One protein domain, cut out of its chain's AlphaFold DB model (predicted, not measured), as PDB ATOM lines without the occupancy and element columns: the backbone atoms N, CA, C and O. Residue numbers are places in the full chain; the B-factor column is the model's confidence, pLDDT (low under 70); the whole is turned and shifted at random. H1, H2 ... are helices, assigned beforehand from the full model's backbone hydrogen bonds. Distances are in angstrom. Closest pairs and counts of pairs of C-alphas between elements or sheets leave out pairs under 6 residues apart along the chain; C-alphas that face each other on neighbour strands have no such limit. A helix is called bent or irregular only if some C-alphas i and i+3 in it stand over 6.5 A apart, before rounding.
ATOM      1  N   PRO A   4      79.418 139.014 123.674       95.94
ATOM      2  CA  PRO A   4      78.967 140.400 123.811       95.94
ATOM      3  C   PRO A   4      79.439 141.105 125.090       95.94
ATOM      4  O   PRO A   4      79.789 142.285 125.036       95.94
ATOM      5  N   GLN A   5      79.464 140.416 126.236       93.31
ATOM      6  CA  GLN A   5      79.991 140.996 127.478       93.31
ATOM      7  C   GLN A   5      81.505 141.203 127.428       93.31
ATOM      8  O   GLN A   5      81.984 142.246 127.868       93.31
ATOM      9  N   LEU A   6      82.255 140.267 126.843       93.88
ATOM     10  CA  LEU A   6      83.699 140.430 126.652       93.88
ATOM     11  C   LEU A   6      84.033 141.603 125.731       93.88
ATOM     12  O   LEU A   6      84.939 142.367 126.038       93.88
ATOM     13  N   ILE A   7      83.267 141.803 124.655       94.00
ATOM     14  CA  ILE A   7      83.441 142.966 123.776       94.00
ATOM     15  C   ILE A   7      83.269 144.259 124.574       94.00
ATOM     16  O   ILE A   7      84.103 145.145 124.469       94.00
ATOM     17  N   LYS A   8      82.229 144.359 125.414       92.75
ATOM     18  CA  LYS A   8      82.010 145.540 126.268       92.75
ATOM     19  C   LYS A   8      83.122 145.735 127.300       92.75
ATOM     20  O   LYS A   8      83.488 146.871 127.573       92.75
ATOM     21  N   MET A   9      83.623 144.645 127.877       92.12
ATOM     22  CA  MET A   9      84.728 144.655 128.840       92.12
ATOM     23  C   MET A   9      86.040 145.127 128.209       92.12
ATOM     24  O   MET A   9      86.819 145.790 128.881       92.12
ATOM     25  N   GLY A  10      86.260 144.794 126.935       91.31
ATOM     26  CA  GLY A  10      87.466 145.135 126.185       91.31
ATOM     27  C   GLY A  10      87.524 146.577 125.678       91.31
ATOM     28  O   GLY A  10      88.519 146.965 125.079       91.31
ATOM     29  N   VAL A  11      86.463 147.371 125.861       89.56
ATOM     30  CA  VAL A  11      86.457 148.784 125.461       89.56
ATOM     31  C   VAL A  11      87.145 149.609 126.551       89.56
ATOM     32  O   VAL A  11      86.648 149.614 127.683       89.56
ATOM     33  N   PRO A  12      88.225 150.347 126.231       82.31
ATOM     34  CA  PRO A  12      88.848 151.253 127.185       82.31
ATOM     35  C   PRO A  12      87.840 152.260 127.729       82.31
ATOM     36  O   PRO A  12      87.036 152.831 126.985       82.31
ATOM     37  N   ARG A  13      87.857 152.483 129.042       75.81
ATOM     38  CA  ARG A  13      86.942 153.427 129.688       75.81
ATOM     39  C   ARG A  13      87.580 154.811 129.753       75.81
ATOM     40  O   ARG A  13      88.652 154.982 130.326       75.81
ATOM     41  N   GLU A  14      86.886 155.821 129.236       68.19
ATOM     42  CA  GLU A  14      87.266 157.224 129.436       68.19
ATOM     43  C   GLU A  14      86.939 157.671 130.873       68.19
ATOM     44  O   GLU A  14      85.870 157.339 131.396       68.19
ATOM     45  N   GLY A  15      87.845 158.409 131.524       67.44
ATOM     46  CA  GLY A  15      87.661 158.827 132.916       67.44
ATOM     47  C   GLY A  15      88.953 158.963 133.729       67.44
ATOM     48  O   GLY A  15      89.959 159.469 133.239       67.44
ATOM     49  N   ASP A  16      88.878 158.589 135.008       62.00
ATOM     50  CA  ASP A  16      89.973 158.692 135.977       62.00
ATOM     51  C   ASP A  16      91.079 157.635 135.773       62.00
ATOM     52  O   ASP A  16      91.010 156.764 134.910       62.00
ATOM     53  N   ALA A  17      92.130 157.692 136.596       62.94
ATOM     54  CA  ALA A  17      93.269 156.779 136.491       62.94
ATOM     55  C   ALA A  17      92.887 155.285 136.588       62.94
ATOM     56  O   ALA A  17      93.613 154.451 136.057       62.94
ATOM     57  N   ALA A  18      91.768 154.931 137.232       60.94
ATOM     58  CA  ALA A  18      91.306 153.546 137.299       60.94
ATOM     59  C   ALA A  18      90.623 153.106 135.993       60.94
ATOM     60  O   ALA A  18      90.690 151.933 135.630       60.94
ATOM     61  N   SER A  19      90.009 154.037 135.258       64.19
ATOM     62  CA  SER A  19      89.431 153.770 133.938       64.19
ATOM     63  C   SER A  19      90.507 153.538 132.868       64.19
ATOM     64  O   SER A  19      90.299 152.730 131.963       64.19
ATOM     65  N   MET A  20      91.682 154.164 133.029       67.25
ATOM     66  CA  MET A  20      92.858 153.977 132.166       67.25
ATOM     67  C   MET A  20      93.515 152.592 132.290       67.25
ATOM     68  O   MET A  20      94.343 152.245 131.459       67.25
ATOM     69  N   LEU A  21      93.158 151.802 133.310       82.25
ATOM     70  CA  LEU A  21      93.660 150.438 133.528       82.25
ATOM     71  C   LEU A  21      92.655 149.379 133.047       82.25
ATOM     72  O   LEU A  21      92.573 148.289 133.614       82.25
ATOM     73  N   SER A  22      91.826 149.728 132.061       86.88
ATOM     74  CA  SER A  22      90.882 148.822 131.411       86.88
ATOM     75  C   SER A  22      90.956 148.990 129.899       86.88
ATOM     76  O   SER A  22      91.119 150.108 129.414       86.88
ATOM     77  N   GLY A  23      90.804 147.890 129.174       91.19
ATOM     78  CA  GLY A  23      91.034 147.834 127.736       91.19
ATOM     79  C   GLY A  23      90.924 146.412 127.210       91.19
ATOM     80  O   GLY A  23      90.325 145.542 127.856       91.19
ATOM     81  N   ASP A  24      91.467 146.167 126.025       92.25
ATOM     82  CA  ASP A  24      91.274 144.909 125.312       92.25
ATOM     83  C   ASP A  24      91.841 143.712 126.086       92.25
ATOM     84  O   ASP A  24      91.189 142.665 126.146       92.25
ATOM     85  N   ASN A  25      92.962 143.874 126.792       94.12
ATOM     86  CA  ASN A  25      93.557 142.803 127.576       94.12
ATOM     87  C   ASN A  25      92.811 142.532 128.890       94.12
ATOM     88  O   ASN A  25      92.929 141.438 129.454       94.12
ATOM     89  N   THR A  26      91.930 143.440 129.326       94.81
ATOM     90  CA  THR A  26      90.931 143.120 130.364       94.81
ATOM     91  C   THR A  26      90.012 141.987 129.896       94.81
ATOM     92  O   THR A  26      89.686 141.095 130.676       94.81
ATOM     93  N   ALA A  27      89.635 141.974 128.613       95.50
ATOM     94  CA  ALA A  27      88.809 140.922 128.024       95.50
ATOM     95  C   ALA A  27      89.633 139.733 127.509       95.50
ATOM     96  O   ALA A  27      89.241 138.580 127.720       95.50
ATOM     97  N   TYR A  28      90.780 139.973 126.863       94.62
ATOM     98  CA  TYR A  28      91.620 138.891 126.350       94.62
ATOM     99  C   TYR A  28      92.169 138.013 127.463       94.62
ATOM    100  O   TYR A  28      92.137 136.796 127.312       94.62
ATOM    101  N   SER A  29      92.580 138.568 128.606       96.88
ATOM    102  CA  SER A  29      93.010 137.747 129.745       96.88
ATOM    103  C   SER A  29      91.907 136.791 130.227       96.88
ATOM    104  O   SER A  29      92.192 135.640 130.552       96.88
ATOM    105  N   VAL A  30      90.632 137.193 130.182       97.69
ATOM    106  CA  VAL A  30      89.497 136.300 130.483       97.69
ATOM    107  C   VAL A  30      89.306 135.245 129.394       97.69
ATOM    108  O   VAL A  30      89.067 134.081 129.705       97.69
ATOM    109  N   LEU A  31      89.418 135.610 128.117       95.88
ATOM    110  CA  LEU A  31      89.354 134.643 127.014       95.88
ATOM    111  C   LEU A  31      90.465 133.586 127.137       95.88
ATOM    112  O   LEU A  31      90.194 132.384 127.068       95.88
ATOM    113  N   VAL A  32      91.697 134.036 127.370       96.56
ATOM    114  CA  VAL A  32      92.873 133.189 127.586       96.56
ATOM    115  C   VAL A  32      92.649 132.277 128.791       96.56
ATOM    116  O   VAL A  32      92.908 131.082 128.680       96.56
ATOM    117  N   SER A  33      92.097 132.779 129.901       98.19
ATOM    118  CA  SER A  33      91.848 131.960 131.095       98.19
ATOM    119  C   SER A  33      90.883 130.802 130.828       98.19
ATOM    120  O   SER A  33      91.132 129.671 131.252       98.19
ATOM    121  N   ARG A  34      89.825 131.029 130.038       97.75
ATOM    122  CA  ARG A  34      88.892 129.959 129.640       97.75
ATOM    123  C   ARG A  34      89.534 128.936 128.717       97.75
ATOM    124  O   ARG A  34      89.259 127.747 128.858       97.75
ATOM    125  N   TYR A  35      90.397 129.374 127.805       96.06
ATOM    126  CA  TYR A  35      91.171 128.451 126.981       96.06
ATOM    127  C   TYR A  35      92.154 127.631 127.834       96.06
ATOM    128  O   TYR A  35      92.232 126.415 127.682       96.06
ATOM    129  N   MET A  36      92.830 128.248 128.806       97.19
ATOM    130  CA  MET A  36      93.744 127.555 129.720       97.19
ATOM    131  C   MET A  36      93.033 126.558 130.641       97.19
ATOM    132  O   MET A  36      93.617 125.534 130.989       97.19
ATOM    133  N   LEU A  37      91.774 126.794 131.021       97.56
ATOM    134  CA  LEU A  37      90.949 125.784 131.700       97.56
ATOM    135  C   LEU A  37      90.698 124.557 130.813       97.56
ATOM    136  O   LEU A  37      90.801 123.431 131.294       97.56
ATOM    137  N   ALA A  38      90.437 124.756 129.518       96.88
ATOM    138  CA  ALA A  38      90.297 123.647 128.575       96.88
ATOM    139  C   ALA A  38      91.612 122.865 128.409       96.88
ATOM    140  O   ALA A  38      91.592 121.639 128.402       96.88
ATOM    141  N   VAL A  39      92.757 123.556 128.363       95.44
ATOM    142  CA  VAL A  39      94.085 122.915 128.332       95.44
ATOM    143  C   VAL A  39      94.346 122.091 129.599       95.44
ATOM    144  O   VAL A  39      94.857 120.976 129.517       95.44
ATOM    145  N   GLN A  40      93.983 122.607 130.779       95.88
ATOM    146  CA  GLN A  40      94.094 121.852 132.033       95.88
ATOM    147  C   GLN A  40      93.209 120.599 132.024       95.88
ATOM    148  O   GLN A  40      93.655 119.541 132.464       95.88
ATOM    149  N   ALA A  41      91.982 120.711 131.506       96.50
ATOM    150  CA  ALA A  41      91.063 119.585 131.372       96.50
ATOM    151  C   ALA A  41      91.612 118.499 130.434       96.50
ATOM    152  O   ALA A  41      91.586 117.322 130.789       96.50
ATOM    153  N   ASP A  42      92.146 118.896 129.276       96.25
ATOM    154  CA  ASP A  42      92.709 117.990 128.266       96.25
ATOM    155  C   ASP A  42      93.944 117.234 128.773       96.25
ATOM    156  O   ASP A  42      94.110 116.046 128.500       96.25
ATOM    157  N   ARG A  43      94.776 117.883 129.602       92.00
ATOM    158  CA  ARG A  43      95.936 117.234 130.236       92.00
ATOM    159  C   ARG A  43      95.535 116.054 131.132       92.00
ATOM    160  O   ARG A  43      96.320 115.121 131.287       92.00
ATOM    161  N   GLY A  44      94.330 116.095 131.704       90.62
ATOM    162  CA  GLY A  44      93.807 115.074 132.606       90.62
ATOM    163  C   GLY A  44      94.475 115.069 133.986       90.62
ATOM    164  O   GLY A  44      95.581 115.567 134.185       90.62
ATOM    165  N   GLY A  45      93.775 114.507 134.976       91.56
ATOM    166  CA  GLY A  45      94.301 114.336 136.337       91.56
ATOM    167  C   GLY A  45      94.403 115.617 137.175       91.56
ATOM    168  O   GLY A  45      94.917 115.560 138.287       91.56
ATOM    169  N   LEU A  46      93.909 116.749 136.668       95.69
ATOM    170  CA  LEU A  46      93.880 118.027 137.373       95.69
ATOM    171  C   LEU A  46      92.465 118.330 137.884       95.69
ATOM    172  O   LEU A  46      91.498 118.238 137.128       95.69
ATOM    173  N   VAL A  47      92.349 118.727 139.153       97.00
ATOM    174  CA  VAL A  47      91.099 119.255 139.730       97.00
ATOM    175  C   VAL A  47      90.836 120.640 139.140       97.00
ATOM    176  O   VAL A  47      91.760 121.444 139.082       97.00
ATOM    177  N   LEU A  48      89.619 120.929 138.673       97.88
ATOM    178  CA  LEU A  48      89.305 122.180 137.956       97.88
ATOM    179  C   LEU A  48      88.351 123.112 138.706       97.88
ATOM    180  O   LEU A  48      88.084 124.208 138.219       97.88
ATOM    181  N   ASP A  49      87.833 122.675 139.846       97.75
ATOM    182  CA  ASP A  49      86.747 123.281 140.620       97.75
ATOM    183  C   ASP A  49      87.178 123.591 142.062       97.75
ATOM    184  O   ASP A  49      86.458 123.334 143.027       97.75
ATOM    185  N   ASN A  50      88.399 124.106 142.227       97.81
ATOM    186  CA  ASN A  50      88.912 124.526 143.524       97.81
ATOM    187  C   ASN A  50      89.793 125.788 143.432       97.81
ATOM    188  O   ASN A  50      90.141 126.292 142.360       97.81
ATOM    189  N   ALA A  51      90.201 126.289 144.600       97.88
ATOM    190  CA  ALA A  51      91.083 127.448 144.720       97.88
ATOM    191  C   ALA A  51      92.432 127.272 143.993       97.88
ATOM    192  O   ALA A  51      92.966 128.236 143.441       97.88
ATOM    193  N   GLU A  52      92.989 126.059 143.972       97.75
ATOM    194  CA  GLU A  52      94.244 125.765 143.268       97.75
ATOM    195  C   GLU A  52      94.060 125.835 141.753       97.75
ATOM    196  O   GLU A  52      94.901 126.416 141.073       97.75
ATOM    197  N   ALA A  53      92.935 125.354 141.221       98.44
ATOM    198  CA  ALA A  53      92.573 125.479 139.816       98.44
ATOM    199  C   ALA A  53      92.431 126.945 139.398       98.44
ATOM    200  O   ALA A  53      92.913 127.332 138.333       98.44
ATOM    201  N   ALA A  54      91.829 127.781 140.248       98.44
ATOM    202  CA  ALA A  54      91.733 129.221 140.025       98.44
ATOM    203  C   ALA A  54      93.124 129.887 139.951       98.44
ATOM    204  O   ALA A  54      93.410 130.641 139.017       98.44
ATOM    205  N   LEU A  55      94.026 129.563 140.885       98.69
ATOM    206  CA  LEU A  55      95.405 130.075 140.892       98.69
ATOM    207  C   LEU A  55      96.242 129.531 139.728       98.69
ATOM    208  O   LEU A  55      96.957 130.291 139.072       98.69
ATOM    209  N   ARG A  56      96.119 128.242 139.406       98.56
ATOM    210  CA  ARG A  56      96.754 127.637 138.232       98.56
ATOM    211  C   ARG A  56      96.279 128.312 136.953       98.56
ATOM    212  O   ARG A  56      97.101 128.643 136.105       98.56
ATOM    213  N   THR A  57      94.981 128.580 136.838       98.69
ATOM    214  CA  THR A  57      94.394 129.307 135.708       98.69
ATOM    215  C   THR A  57      94.940 130.727 135.617       98.69
ATOM    216  O   THR A  57      95.315 131.150 134.526       98.69
ATOM    217  N   ALA A  58      95.088 131.440 136.737       98.69
ATOM    218  CA  ALA A  58      95.735 132.753 136.760       98.69
ATOM    219  C   ALA A  58      97.176 132.683 136.232       98.69
ATOM    220  O   ALA A  58      97.568 133.472 135.373       98.69
ATOM    221  N   CYS A  59      97.952 131.700 136.699       98.81
ATOM    222  CA  CYS A  59      99.325 131.474 136.252       98.81
ATOM    223  C   CYS A  59      99.390 131.168 134.754       98.81
ATOM    224  O   CYS A  59     100.079 131.853 134.005       98.81
ATOM    225  N   LEU A  60      98.606 130.204 134.279       98.62
ATOM    226  CA  LEU A  60      98.562 129.849 132.862       98.62
ATOM    227  C   LEU A  60      98.060 131.005 131.984       98.62
ATOM    228  O   LEU A  60      98.525 131.172 130.859       98.62
ATOM    229  N   THR A  61      97.172 131.852 132.510       98.56
ATOM    230  CA  THR A  61      96.762 133.087 131.832       98.56
ATOM    231  C   THR A  61      97.947 134.032 131.656       98.56
ATOM    232  O   THR A  61      98.127 134.559 130.564       98.56
ATOM    233  N   GLY A  62      98.810 134.174 132.667       98.19
ATOM    234  CA  GLY A  62     100.062 134.929 132.558       98.19
ATOM    235  C   GLY A  62     101.009 134.391 131.484       98.19
ATOM    236  O   GLY A  62     101.549 135.174 130.706       98.19
ATOM    237  N   VAL A  63     101.150 133.064 131.379       98.00
ATOM    238  CA  VAL A  63     101.927 132.423 130.298       98.00
ATOM    239  C   VAL A  63     101.343 132.788 128.929       98.00
ATOM    240  O   VAL A  63     102.074 133.206 128.030       98.00
ATOM    241  N   GLY A  64     100.020 132.673 128.776       95.62
ATOM    242  CA  GLY A  64      99.317 133.025 127.543       95.62
ATOM    243  C   GLY A  64      99.453 134.504 127.174       95.62
ATOM    244  O   GLY A  64      99.718 134.822 126.017       95.62
ATOM    245  N   THR A  65      99.342 135.408 128.150       94.81
ATOM    246  CA  THR A  65      99.533 136.849 127.939       94.81
ATOM    247  C   THR A  65     100.962 137.164 127.496       94.81
ATOM    248  O   THR A  65     101.140 137.860 126.500       94.81
ATOM    249  N   THR A  66     101.991 136.614 128.150       94.75
ATOM    250  CA  THR A  66     103.387 136.833 127.727       94.75
ATOM    251  C   THR A  66     103.664 136.269 126.334       94.75
ATOM    252  O   THR A  66     104.437 136.864 125.585       94.75
ATOM    253  N   ALA A  67     103.020 135.171 125.928       92.75
ATOM    254  CA  ALA A  67     103.199 134.613 124.586       92.75
ATOM    255  C   ALA A  67     102.799 135.597 123.467       92.75
ATOM    256  O   ALA A  67     103.406 135.574 122.394       92.75
ATOM    257  N   LEU A  68     101.851 136.510 123.733       91.25
ATOM    258  CA  LEU A  68     101.446 137.569 122.800       91.25
ATOM    259  C   LEU A  68     102.539 138.620 122.555       91.25
ATOM    260  O   LEU A  68     102.442 139.363 121.580       91.25
ATOM    261  N   SER A  69     103.599 138.671 123.368       91.00
ATOM    262  CA  SER A  69     104.752 139.551 123.113       91.00
ATOM    263  C   SER A  69     105.478 139.233 121.799       91.00
ATOM    264  O   SER A  69     106.110 140.111 121.218       91.00
ATOM    265  N   ASN A  70     105.340 138.005 121.291       88.75
ATOM    266  CA  ASN A  70     105.882 137.603 119.991       88.75
ATOM    267  C   ASN A  70     104.963 137.970 118.812       88.75
ATOM    268  O   ASN A  70     105.371 137.848 117.658       88.75
ATOM    269  N   GLY A  71     103.730 138.405 119.094       88.12
ATOM    270  CA  GLY A  71     102.672 138.608 118.110       88.12
ATOM    271  C   GLY A  71     102.116 137.299 117.532       88.12
ATOM    272  O   GLY A  71     102.815 136.303 117.360       88.12
ATOM    273  N   VAL A  72     100.825 137.301 117.205       86.56
ATOM    274  CA  VAL A  72     100.125 136.184 116.560       86.56
ATOM    275  C   VAL A  72      99.337 136.720 115.374       86.56
ATOM    276  O   VAL A  72      98.536 137.640 115.518       86.56
ATOM    277  N   SER A  73      99.539 136.134 114.193       88.81
ATOM    278  CA  SER A  73      98.715 136.428 113.014       88.81
ATOM    279  C   SER A  73      97.477 135.537 113.003       88.81
ATOM    280  O   SER A  73      97.573 134.320 113.160       88.81
ATOM    281  N   THR A  74      96.308 136.129 112.796       84.25
ATOM    282  CA  THR A  74      95.051 135.403 112.633       84.25
ATOM    283  C   THR A  74      94.861 134.993 111.172       84.25
ATOM    284  O   THR A  74      95.361 135.640 110.250       84.25
ATOM    285  N   GLY A  75      94.062 133.948 110.932       83.50
ATOM    286  CA  GLY A  75      93.711 133.508 109.574       83.50
ATOM    287  C   GLY A  75      92.943 134.548 108.741       83.50
ATOM    288  O   GLY A  75      92.739 134.340 107.551       83.50
ATOM    289  N   THR A  76      92.527 135.666 109.348       87.06
ATOM    290  CA  THR A  76      91.842 136.783 108.681       87.06
ATOM    291  C   THR A  76      92.779 137.947 108.341       87.06
ATOM    292  O   THR A  76      92.297 139.000 107.942       87.06
ATOM    293  N   GLY A  77      94.095 137.798 108.536       83.94
ATOM    294  CA  GLY A  77      95.082 138.845 108.246       83.94
ATOM    295  C   GLY A  77      95.209 139.934 109.318       83.94
ATOM    296  O   GLY A  77      95.856 140.945 109.070       83.94
ATOM    297  N   HIS A  78      94.619 139.742 110.501       86.62
ATOM    298  CA  HIS A  78      94.840 140.622 111.650       86.62
ATOM    299  C   HIS A  78      95.993 140.090 112.505       86.62
ATOM    300  O   HIS A  78      96.262 138.891 112.511       86.62
ATOM    301  N   SER A  79      96.651 140.962 113.261       87.44
ATOM    302  CA  SER A  79      97.649 140.569 114.257       87.44
ATOM    303  C   SER A  79      97.164 140.914 115.657       87.44
ATOM    304  O   SER A  79      96.684 142.023 115.879       87.44
ATOM    305  N   VAL A  80      97.337 139.989 116.596       88.12
ATOM    306  CA  VAL A  80      97.154 140.225 118.030       88.12
ATOM    307  C   VAL A  80      98.531 140.183 118.673       88.12
ATOM    308  O   VAL A  80      99.248 139.195 118.527       88.12
ATOM    309  N   ALA A  81      98.922 141.257 119.345       92.50
ATOM    310  CA  ALA A  81     100.206 141.360 120.020       92.50
ATOM    311  C   ALA A  81     100.028 142.121 121.330       92.50
ATOM    312  O   ALA A  81      99.145 142.967 121.426       92.50
ATOM    313  N   LEU A  82     100.880 141.813 122.305       91.75
ATOM    314  CA  LEU A  82     100.896 142.517 123.581       91.75
ATOM    315  C   LEU A  82     101.373 143.960 123.369       91.75
ATOM    316  O   LEU A  82     102.434 144.176 122.773       91.75
ATOM    317  N   THR A  83     100.621 144.933 123.871       90.19
ATOM    318  CA  THR A  83     100.970 146.356 123.834       90.19
ATOM    319  C   THR A  83     101.331 146.905 125.216       90.19
ATOM    320  O   THR A  83     101.323 146.196 126.228       90.19
ATOM    321  N   ALA A  84     101.763 148.168 125.262       88.19
ATOM    322  CA  ALA A  84     102.058 148.831 126.525       88.19
ATOM    323  C   ALA A  84     100.751 149.097 127.286       88.19
ATOM    324  O   ALA A  84      99.855 149.737 126.750       88.19
ATOM    325  N   GLY A  85     100.683 148.658 128.544       89.44
ATOM    326  CA  GLY A  85      99.494 148.788 129.395       89.44
ATOM    327  C   GLY A  85      98.695 147.492 129.530       89.44
ATOM    328  O   GLY A  85      98.105 147.268 130.580       89.44
ATOM    329  N   ASP A  86      98.776 146.570 128.566       93.50
ATOM    330  CA  ASP A  86      98.020 145.308 128.596       93.50
ATOM    331  C   ASP A  86      98.252 144.506 129.888       93.50
ATOM    332  O   ASP A  86      97.323 143.936 130.463       93.50
ATOM    333  N   LEU A  87      99.494 144.449 130.384       93.81
ATOM    334  CA  LEU A  87      99.786 143.772 131.653       93.81
ATOM    335  C   LEU A  87      99.103 144.458 132.843       93.81
ATOM    336  O   LEU A  87      98.609 143.766 133.735       93.81
ATOM    337  N   ASP A  88      99.037 145.789 132.845       93.44
ATOM    338  CA  ASP A  88      98.365 146.559 133.891       93.44
ATOM    339  C   ASP A  88      96.844 146.362 133.827       93.44
ATOM    340  O   ASP A  88      96.198 146.221 134.866       93.44
ATOM    341  N   GLU A  89      96.272 146.248 132.625       94.81
ATOM    342  CA  GLU A  89      94.859 145.917 132.415       94.81
ATOM    343  C   GLU A  89      94.500 144.524 132.942       94.81
ATOM    344  O   GLU A  89      93.495 144.353 133.637       94.81
ATOM    345  N   ALA A  90      95.338 143.518 132.670       95.69
ATOM    346  CA  ALA A  90      95.142 142.176 133.213       95.69
ATOM    347  C   ALA A  90      95.231 142.184 134.747       95.69
ATOM    348  O   ALA A  90      94.375 141.607 135.417       95.69
ATOM    349  N   VAL A  91      96.220 142.877 135.324       95.69
ATOM    350  CA  VAL A  91      96.365 143.021 136.784       95.69
ATOM    351  C   VAL A  91      95.174 143.759 137.401       95.69
ATOM    352  O   VAL A  91      94.653 143.336 138.437       95.69
ATOM    353  N   SER A  92      94.690 144.814 136.753       94.06
ATOM    354  CA  SER A  92      93.483 145.536 137.149       94.06
ATOM    355  C   SER A  92      92.255 144.624 137.121       94.06
ATOM    356  O   SER A  92      91.513 144.551 138.104       94.06
ATOM    357  N   GLY A  93      92.079 143.828 136.062       94.44
ATOM    358  CA  GLY A  93      91.029 142.814 135.962       94.44
ATOM    359  C   GLY A  93      91.115 141.764 137.073       94.44
ATOM    360  O   GLY A  93      90.113 141.461 137.723       94.44
ATOM    361  N   LEU A  94      92.319 141.269 137.375       96.75
ATOM    362  CA  LEU A  94      92.561 140.336 138.481       96.75
ATOM    363  C   LEU A  94      92.150 140.919 139.834       96.75
ATOM    364  O   LEU A  94      91.651 140.180 140.677       96.75
ATOM    365  N   LEU A  95      92.342 142.218 140.061       94.44
ATOM    366  CA  LEU A  95      91.964 142.880 141.309       94.44
ATOM    367  C   LEU A  95      90.468 143.190 141.391       94.44
ATOM    368  O   LEU A  95      89.871 142.997 142.451       94.44
ATOM    369  N   THR A  96      89.876 143.646 140.289       91.25
ATOM    370  CA  THR A  96      88.519 144.212 140.263       91.25
ATOM    371  C   THR A  96      87.429 143.177 139.999       91.25
ATOM    372  O   THR A  96      86.364 143.264 140.604       91.25
ATOM    373  N   ASN A  97      87.679 142.187 139.136       91.88
ATOM    374  CA  ASN A  97      86.692 141.162 138.775       91.88
ATOM    375  C   ASN A  97      87.181 139.721 139.009       91.88
ATOM    376  O   ASN A  97      86.367 138.842 139.272       91.88
ATOM    377  N   GLY A  98      88.493 139.465 138.963       96.06
ATOM    378  CA  GLY A  98      89.087 138.150 139.224       96.06
ATOM    379  C   GLY A  98      88.815 137.072 138.168       96.06
ATOM    380  O   GLY A  98      89.216 135.930 138.363       96.06
ATOM    381  N   LEU A  99      88.173 137.399 137.044       97.12
ATOM    382  CA  LEU A  99      87.713 136.427 136.043       97.12
ATOM    383  C   LEU A  99      88.860 135.749 135.278       97.12
ATOM    384  O   LEU A  99      88.704 134.638 134.770       97.12
ATOM    385  N   ALA A 100      90.021 136.393 135.182       97.94
ATOM    386  CA  ALA A 100      91.233 135.785 134.631       97.94
ATOM    387  C   ALA A 100      91.880 134.760 135.591       97.94
ATOM    388  O   ALA A 100      92.740 133.984 135.188       97.94
ATOM    389  N   ALA A 101      91.449 134.733 136.856       98.44
ATOM    390  CA  ALA A 101      91.967 133.886 137.924       98.44
ATOM    391  C   ALA A 101      90.855 133.072 138.590       98.44
ATOM    392  O   ALA A 101      90.824 132.968 139.814       98.44
ATOM    393  N   SER A 102      89.925 132.528 137.805       98.44
ATOM    394  CA  SER A 102      88.851 131.701 138.344       98.44
ATOM    395  C   SER A 102      88.787 130.312 137.732       98.44
ATOM    396  O   SER A 102      89.274 130.073 136.628       98.44
ATOM    397  N   ASP A 103      88.223 129.401 138.509       98.31
ATOM    398  CA  ASP A 103      88.079 127.987 138.209       98.31
ATOM    399  C   ASP A 103      86.993 127.734 137.138       98.31
ATOM    400  O   ASP A 103      86.476 128.664 136.493       98.31
ATOM    401  N   ILE A 104      86.645 126.462 136.922       97.81
ATOM    402  CA  ILE A 104      85.626 126.070 135.938       97.81
ATOM    403  C   ILE A 104      84.222 126.608 136.264       97.81
ATOM    404  O   ILE A 104      83.437 126.849 135.346       97.81
ATOM    405  N   ASN A 105      83.925 126.851 137.543       97.25
ATOM    406  CA  ASN A 105      82.655 127.392 138.026       97.25
ATOM    407  C   ASN A 105      82.636 128.928 138.033       97.25
ATOM    408  O   ASN A 105      81.591 129.540 138.253       97.25
ATOM    409  N   GLY A 106      83.777 129.563 137.755       96.19
ATOM    410  CA  GLY A 106      83.932 131.010 137.815       96.19
ATOM    411  C   GLY A 106      84.296 131.527 139.208       96.19
ATOM    412  O   GLY A 106      84.334 132.743 139.395       96.19
ATOM    413  N   GLU A 107      84.626 130.644 140.153       97.69
ATOM    414  CA  GLU A 107      85.049 130.995 141.507       97.69
ATOM    415  C   GLU A 107      86.552 131.286 141.574       97.69
ATOM    416  O   GLU A 107      87.372 130.666 140.900       97.69
ATOM    417  N   THR A 108      86.936 132.262 142.392       96.88
ATOM    418  CA  THR A 108      88.329 132.702 142.552       96.88
ATOM    419  C   THR A 108      88.703 132.757 144.025       96.88
ATOM    420  O   THR A 108      87.851 132.942 144.894       96.88
ATOM    421  N   VAL A 109      90.004 132.702 144.317       96.38
ATOM    422  CA  VAL A 109      90.496 133.011 145.663       96.38
ATOM    423  C   VAL A 109      90.151 134.462 146.057       96.38
ATOM    424  O   VAL A 109      90.274 135.357 145.211       96.38
ATOM    425  N   PRO A 110      89.775 134.736 147.323       94.88
ATOM    426  CA  PRO A 110      89.459 136.097 147.776       94.88
ATOM    427  C   PRO A 110      90.669 137.041 147.791       94.88
ATOM    428  O   PRO A 110      90.534 138.253 147.626       94.88
ATOM    429  N   ALA A 111      91.869 136.501 148.012       96.38
ATOM    430  CA  ALA A 111      93.079 137.293 148.169       96.38
ATOM    431  C   ALA A 111      93.597 137.809 146.814       96.38
ATOM    432  O   ALA A 111      94.190 137.065 146.031       96.38
ATOM    433  N   GLY A 112      93.441 139.116 146.569       95.69
ATOM    434  CA  GLY A 112      93.933 139.790 145.361       95.69
ATOM    435  C   GLY A 112      95.421 139.558 145.081       95.69
ATOM    436  O   GLY A 112      95.791 139.235 143.955       95.69
ATOM    437  N   PHE A 113      96.260 139.626 146.118       96.75
ATOM    438  CA  PHE A 113      97.699 139.375 145.999       96.75
ATOM    439  C   PHE A 113      98.031 137.950 145.554       96.75
ATOM    440  O   PHE A 113      98.970 137.775 144.787       96.75
ATOM    441  N   SER A 114      97.259 136.942 145.969       97.94
ATOM    442  CA  SER A 114      97.468 135.561 145.521       97.94
ATOM    443  C   SER A 114      97.192 135.413 144.026       97.94
ATOM    444  O   SER A 114      97.943 134.738 143.327       97.94
ATOM    445  N   ARG A 115      96.161 136.101 143.516       98.38
ATOM    446  CA  ARG A 115      95.843 136.135 142.078       98.38
ATOM    447  C   ARG A 115      96.969 136.790 141.278       98.38
ATOM    448  O   ARG A 115      97.380 136.252 140.253       98.38
ATOM    449  N   ILE A 116      97.506 137.905 141.779       98.25
ATOM    450  CA  ILE A 116      98.638 138.608 141.159       98.25
ATOM    451  C   ILE A 116      99.919 137.768 141.212       98.25
ATOM    452  O   ILE A 116     100.610 137.679 140.202       98.25
ATOM    453  N   ASP A 117     100.246 137.138 142.348       98.44
ATOM    454  CA  ASP A 117     101.439 136.285 142.478       98.44
ATOM    455  C   ASP A 117     101.395 135.113 141.493       98.44
ATOM    456  O   ASP A 117     102.379 134.835 140.800       98.44
ATOM    457  N   ALA A 118     100.235 134.463 141.375       98.75
ATOM    458  CA  ALA A 118     100.037 133.378 140.429       98.75
ATOM    459  C   ALA A 118     100.178 133.859 138.980       98.75
ATOM    460  O   ALA A 118     100.999 133.312 138.246       98.75
ATOM    461  N   PHE A 119      99.471 134.923 138.585       98.69
ATOM    462  CA  PHE A 119      99.591 135.501 137.243       98.69
ATOM    463  C   PHE A 119     101.033 135.903 136.912       98.69
ATOM    464  O   PHE A 119     101.574 135.492 135.886       98.69
ATOM    465  N   ARG A 120     101.708 136.623 137.818       98.31
ATOM    466  CA  ARG A 120     103.116 137.015 137.670       98.31
ATOM    467  C   ARG A 120     104.043 135.808 137.533       98.31
ATOM    468  O   ARG A 120     105.005 135.870 136.772       98.31
ATOM    469  N   THR A 121     103.779 134.724 138.267       98.62
ATOM    470  CA  THR A 121     104.553 133.479 138.143       98.62
ATOM    471  C   THR A 121     104.518 132.956 136.711       98.62
ATOM    472  O   THR A 121     105.558 132.537 136.206       98.62
ATOM    473  N   GLY A 122     103.357 133.015 136.061       98.31
ATOM    474  CA  GLY A 122     103.202 132.616 134.667       98.31
ATOM    475  C   GLY A 122     103.793 133.605 133.673       98.31
ATOM    476  O   GLY A 122     104.480 133.190 132.748       98.31
ATOM    477  N   VAL A 123     103.609 134.912 133.896       97.94
ATOM    478  CA  VAL A 123     104.217 135.963 133.056       97.94
ATOM    479  C   VAL A 123     105.736 135.790 132.951       97.94
ATOM    480  O   VAL A 123     106.312 136.025 131.892       97.94
ATOM    481  N   LEU A 124     106.375 135.373 134.049       97.50
ATOM    482  CA  LEU A 124     107.822 135.156 134.173       97.50
ATOM    483  C   LEU A 124     108.225 133.674 134.065       97.50
ATOM    484  O   LEU A 124     109.312 133.296 134.516       97.50
ATOM    485  N   GLY A 125     107.336 132.817 133.575       96.88
ATOM    486  CA  GLY A 125     107.503 131.372 133.618       96.88
ATOM    487  C   GLY A 125     106.911 130.673 132.406       96.88
ATOM    488  O   GLY A 125     106.748 131.253 131.337       96.88
ATOM    489  N   ASP A 126     106.619 129.394 132.595       96.56
ATOM    490  CA  ASP A 126     106.078 128.505 131.583       96.56
ATOM    491  C   ASP A 126     104.945 127.650 132.170       96.56
ATOM    492  O   ASP A 126     104.592 127.739 133.353       96.56
ATOM    493  N   VAL A 127     104.347 126.827 131.307       95.94
ATOM    494  CA  VAL A 127     103.240 125.939 131.670       95.94
ATOM    495  C   VAL A 127     103.647 124.986 132.793       95.94
ATOM    496  O   VAL A 127     102.909 124.855 133.768       95.94
ATOM    497  N   ASP A 128     104.816 124.349 132.699       95.44
ATOM    498  CA  ASP A 128     105.240 123.333 133.665       95.44
ATOM    499  C   ASP A 128     105.471 123.932 135.057       95.44
ATOM    500  O   ASP A 128     105.070 123.336 136.058       95.44
ATOM    501  N   ARG A 129     106.009 125.155 135.139       97.38
ATOM    502  CA  ARG A 129     106.118 125.900 136.396       97.38
ATOM    503  C   ARG A 129     104.752 126.172 137.023       97.38
ATOM    504  O   ARG A 129     104.620 126.057 138.243       97.38
ATOM    505  N   CYS A 130     103.746 126.520 136.220       98.19
ATOM    506  CA  CYS A 130     102.384 126.729 136.714       98.19
ATOM    507  C   CYS A 130     101.761 125.431 137.241       98.19
ATOM    508  O   CYS A 130     101.176 125.446 138.324       98.19
ATOM    509  N   ILE A 131     101.921 124.313 136.523       95.56
ATOM    510  CA  ILE A 131     101.414 123.004 136.965       95.56
ATOM    511  C   ILE A 131     102.100 122.561 138.262       95.56
ATOM    512  O   ILE A 131     101.425 122.146 139.196       95.56
ATOM    513  N   ALA A 132     103.428 122.676 138.347       95.25
ATOM    514  CA  ALA A 132     104.184 122.231 139.515       95.25
ATOM    515  C   ALA A 132     103.890 123.056 140.778       95.25
ATOM    516  O   ALA A 132     103.974 122.537 141.888       95.25
ATOM    517  N   ARG A 133     103.581 124.351 140.626       96.56
ATOM    518  CA  ARG A 133     103.304 125.245 141.761       96.56
ATOM    519  C   ARG A 133     101.856 125.178 142.249       96.56
ATOM    520  O   ARG A 133     101.628 125.444 143.426       96.56
ATOM    521  N   PHE A 134     100.911 124.868 141.364       96.19
ATOM    522  CA  PHE A 134      99.473 124.863 141.637       96.19
ATOM    523  C   PHE A 134      98.854 123.546 141.138       96.19
ATOM    524  O   PHE A 134      98.135 123.527 140.136       96.19
TER     525      PHE A 134
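Overview. This is residues 4 to 134 of the 135 residues of an uncharacterized protein of Mycobacterium talmoniae (UniProt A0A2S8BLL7). Two long helices, H2 and H3, cross as an X in the core, and H5 packs on H3 so that H3 lies between H2 and H5. H4 packs on one end of H2 and on H5, H6 packs on H3 and H5, small H1 packs on the beginning of H2, and the long links at residues 10 to 23 and 71 to 85 loop away from the core. The printed part has 131 residues with six named helices, in the order H1 to H6, and no named strand: the class is all helix, with the helix packing mostly crossed. The whole is compact, with a radius of gyration of the C-alphas of 14.1 A and spans of 42 by 35 by 28 A.

Along the chain. H2, residues 24 to 43, is 28.5 A long, from C-alpha 24 at (91.274, 144.909, 125.312). H3, residues 51 to 70, is 30.6 A long; it is neither bent nor irregular, but only just: C-alphas 67 and 70 are 6.1 A apart. H5, residues 112 to 123, is 16.5 A long, and H4, residues 86 to 96, is 15.1 A. H1, residues 4 to 9, begins at C-alpha 4 (78.967, 140.400, 123.811), and H6, residues 127 to 133, ends at C-alpha 133 (103.304, 125.245, 141.761).

Arrangement. Residues 29 to 37 of H2 touch residues 57 to 65 of H3 at a steep tilt of 63 degrees, opposite ways; the closest C-alphas, of Ser 33 and Thr 61, are 5.1 A apart. H3 touches H5 at a steep tilt of 43 degrees, the same way, closest at the C-alphas of Cys 59 and Phe 119, 4.2 A. H2 and H5 are apart. H4 touches residues 24 to 29 of H2, about perpendicular at 79 degrees, with the C-alphas of Thr 26 and Ala 90 closest at 5.2 A. H4 and H5 form a helical hairpin at a shallow tilt of 27 degrees, closest at the C-alphas of Leu 95 and Gly 112, 5.5 A. H5 and H6 form another, at a steep tilt of 41 degrees, closest at the C-alphas of Gly 122 and Cys 130, 6.3 A. H6 also touches residues 56 to 63 of H3, where the C-alphas of Cys 59 and Cys 130 are closest at 5.7 A. H1 touches residues 24 to 27 of H2, closest at the C-alphas of Leu 6 and Ala 27, 5.3 A. Every O i to N i+4 pair is within hydrogen-bond range in H1, H4, H5 and H6; in H2 it is 15 of 16, in H3 13 of 16.

Size, cuts and confidence. The two C-alphas farthest apart, of Gly 15 and Gly 45, are 45.1 A apart, and the printed part has no cut. The links H1 to H2, H3 to H4 and H4 to H5 are long; in the second, residues 72 to 73 pair antiparallel with residues 79 to 80. The mean pLDDT of the printed part is 92.9, with residues 14 to 20 under 70.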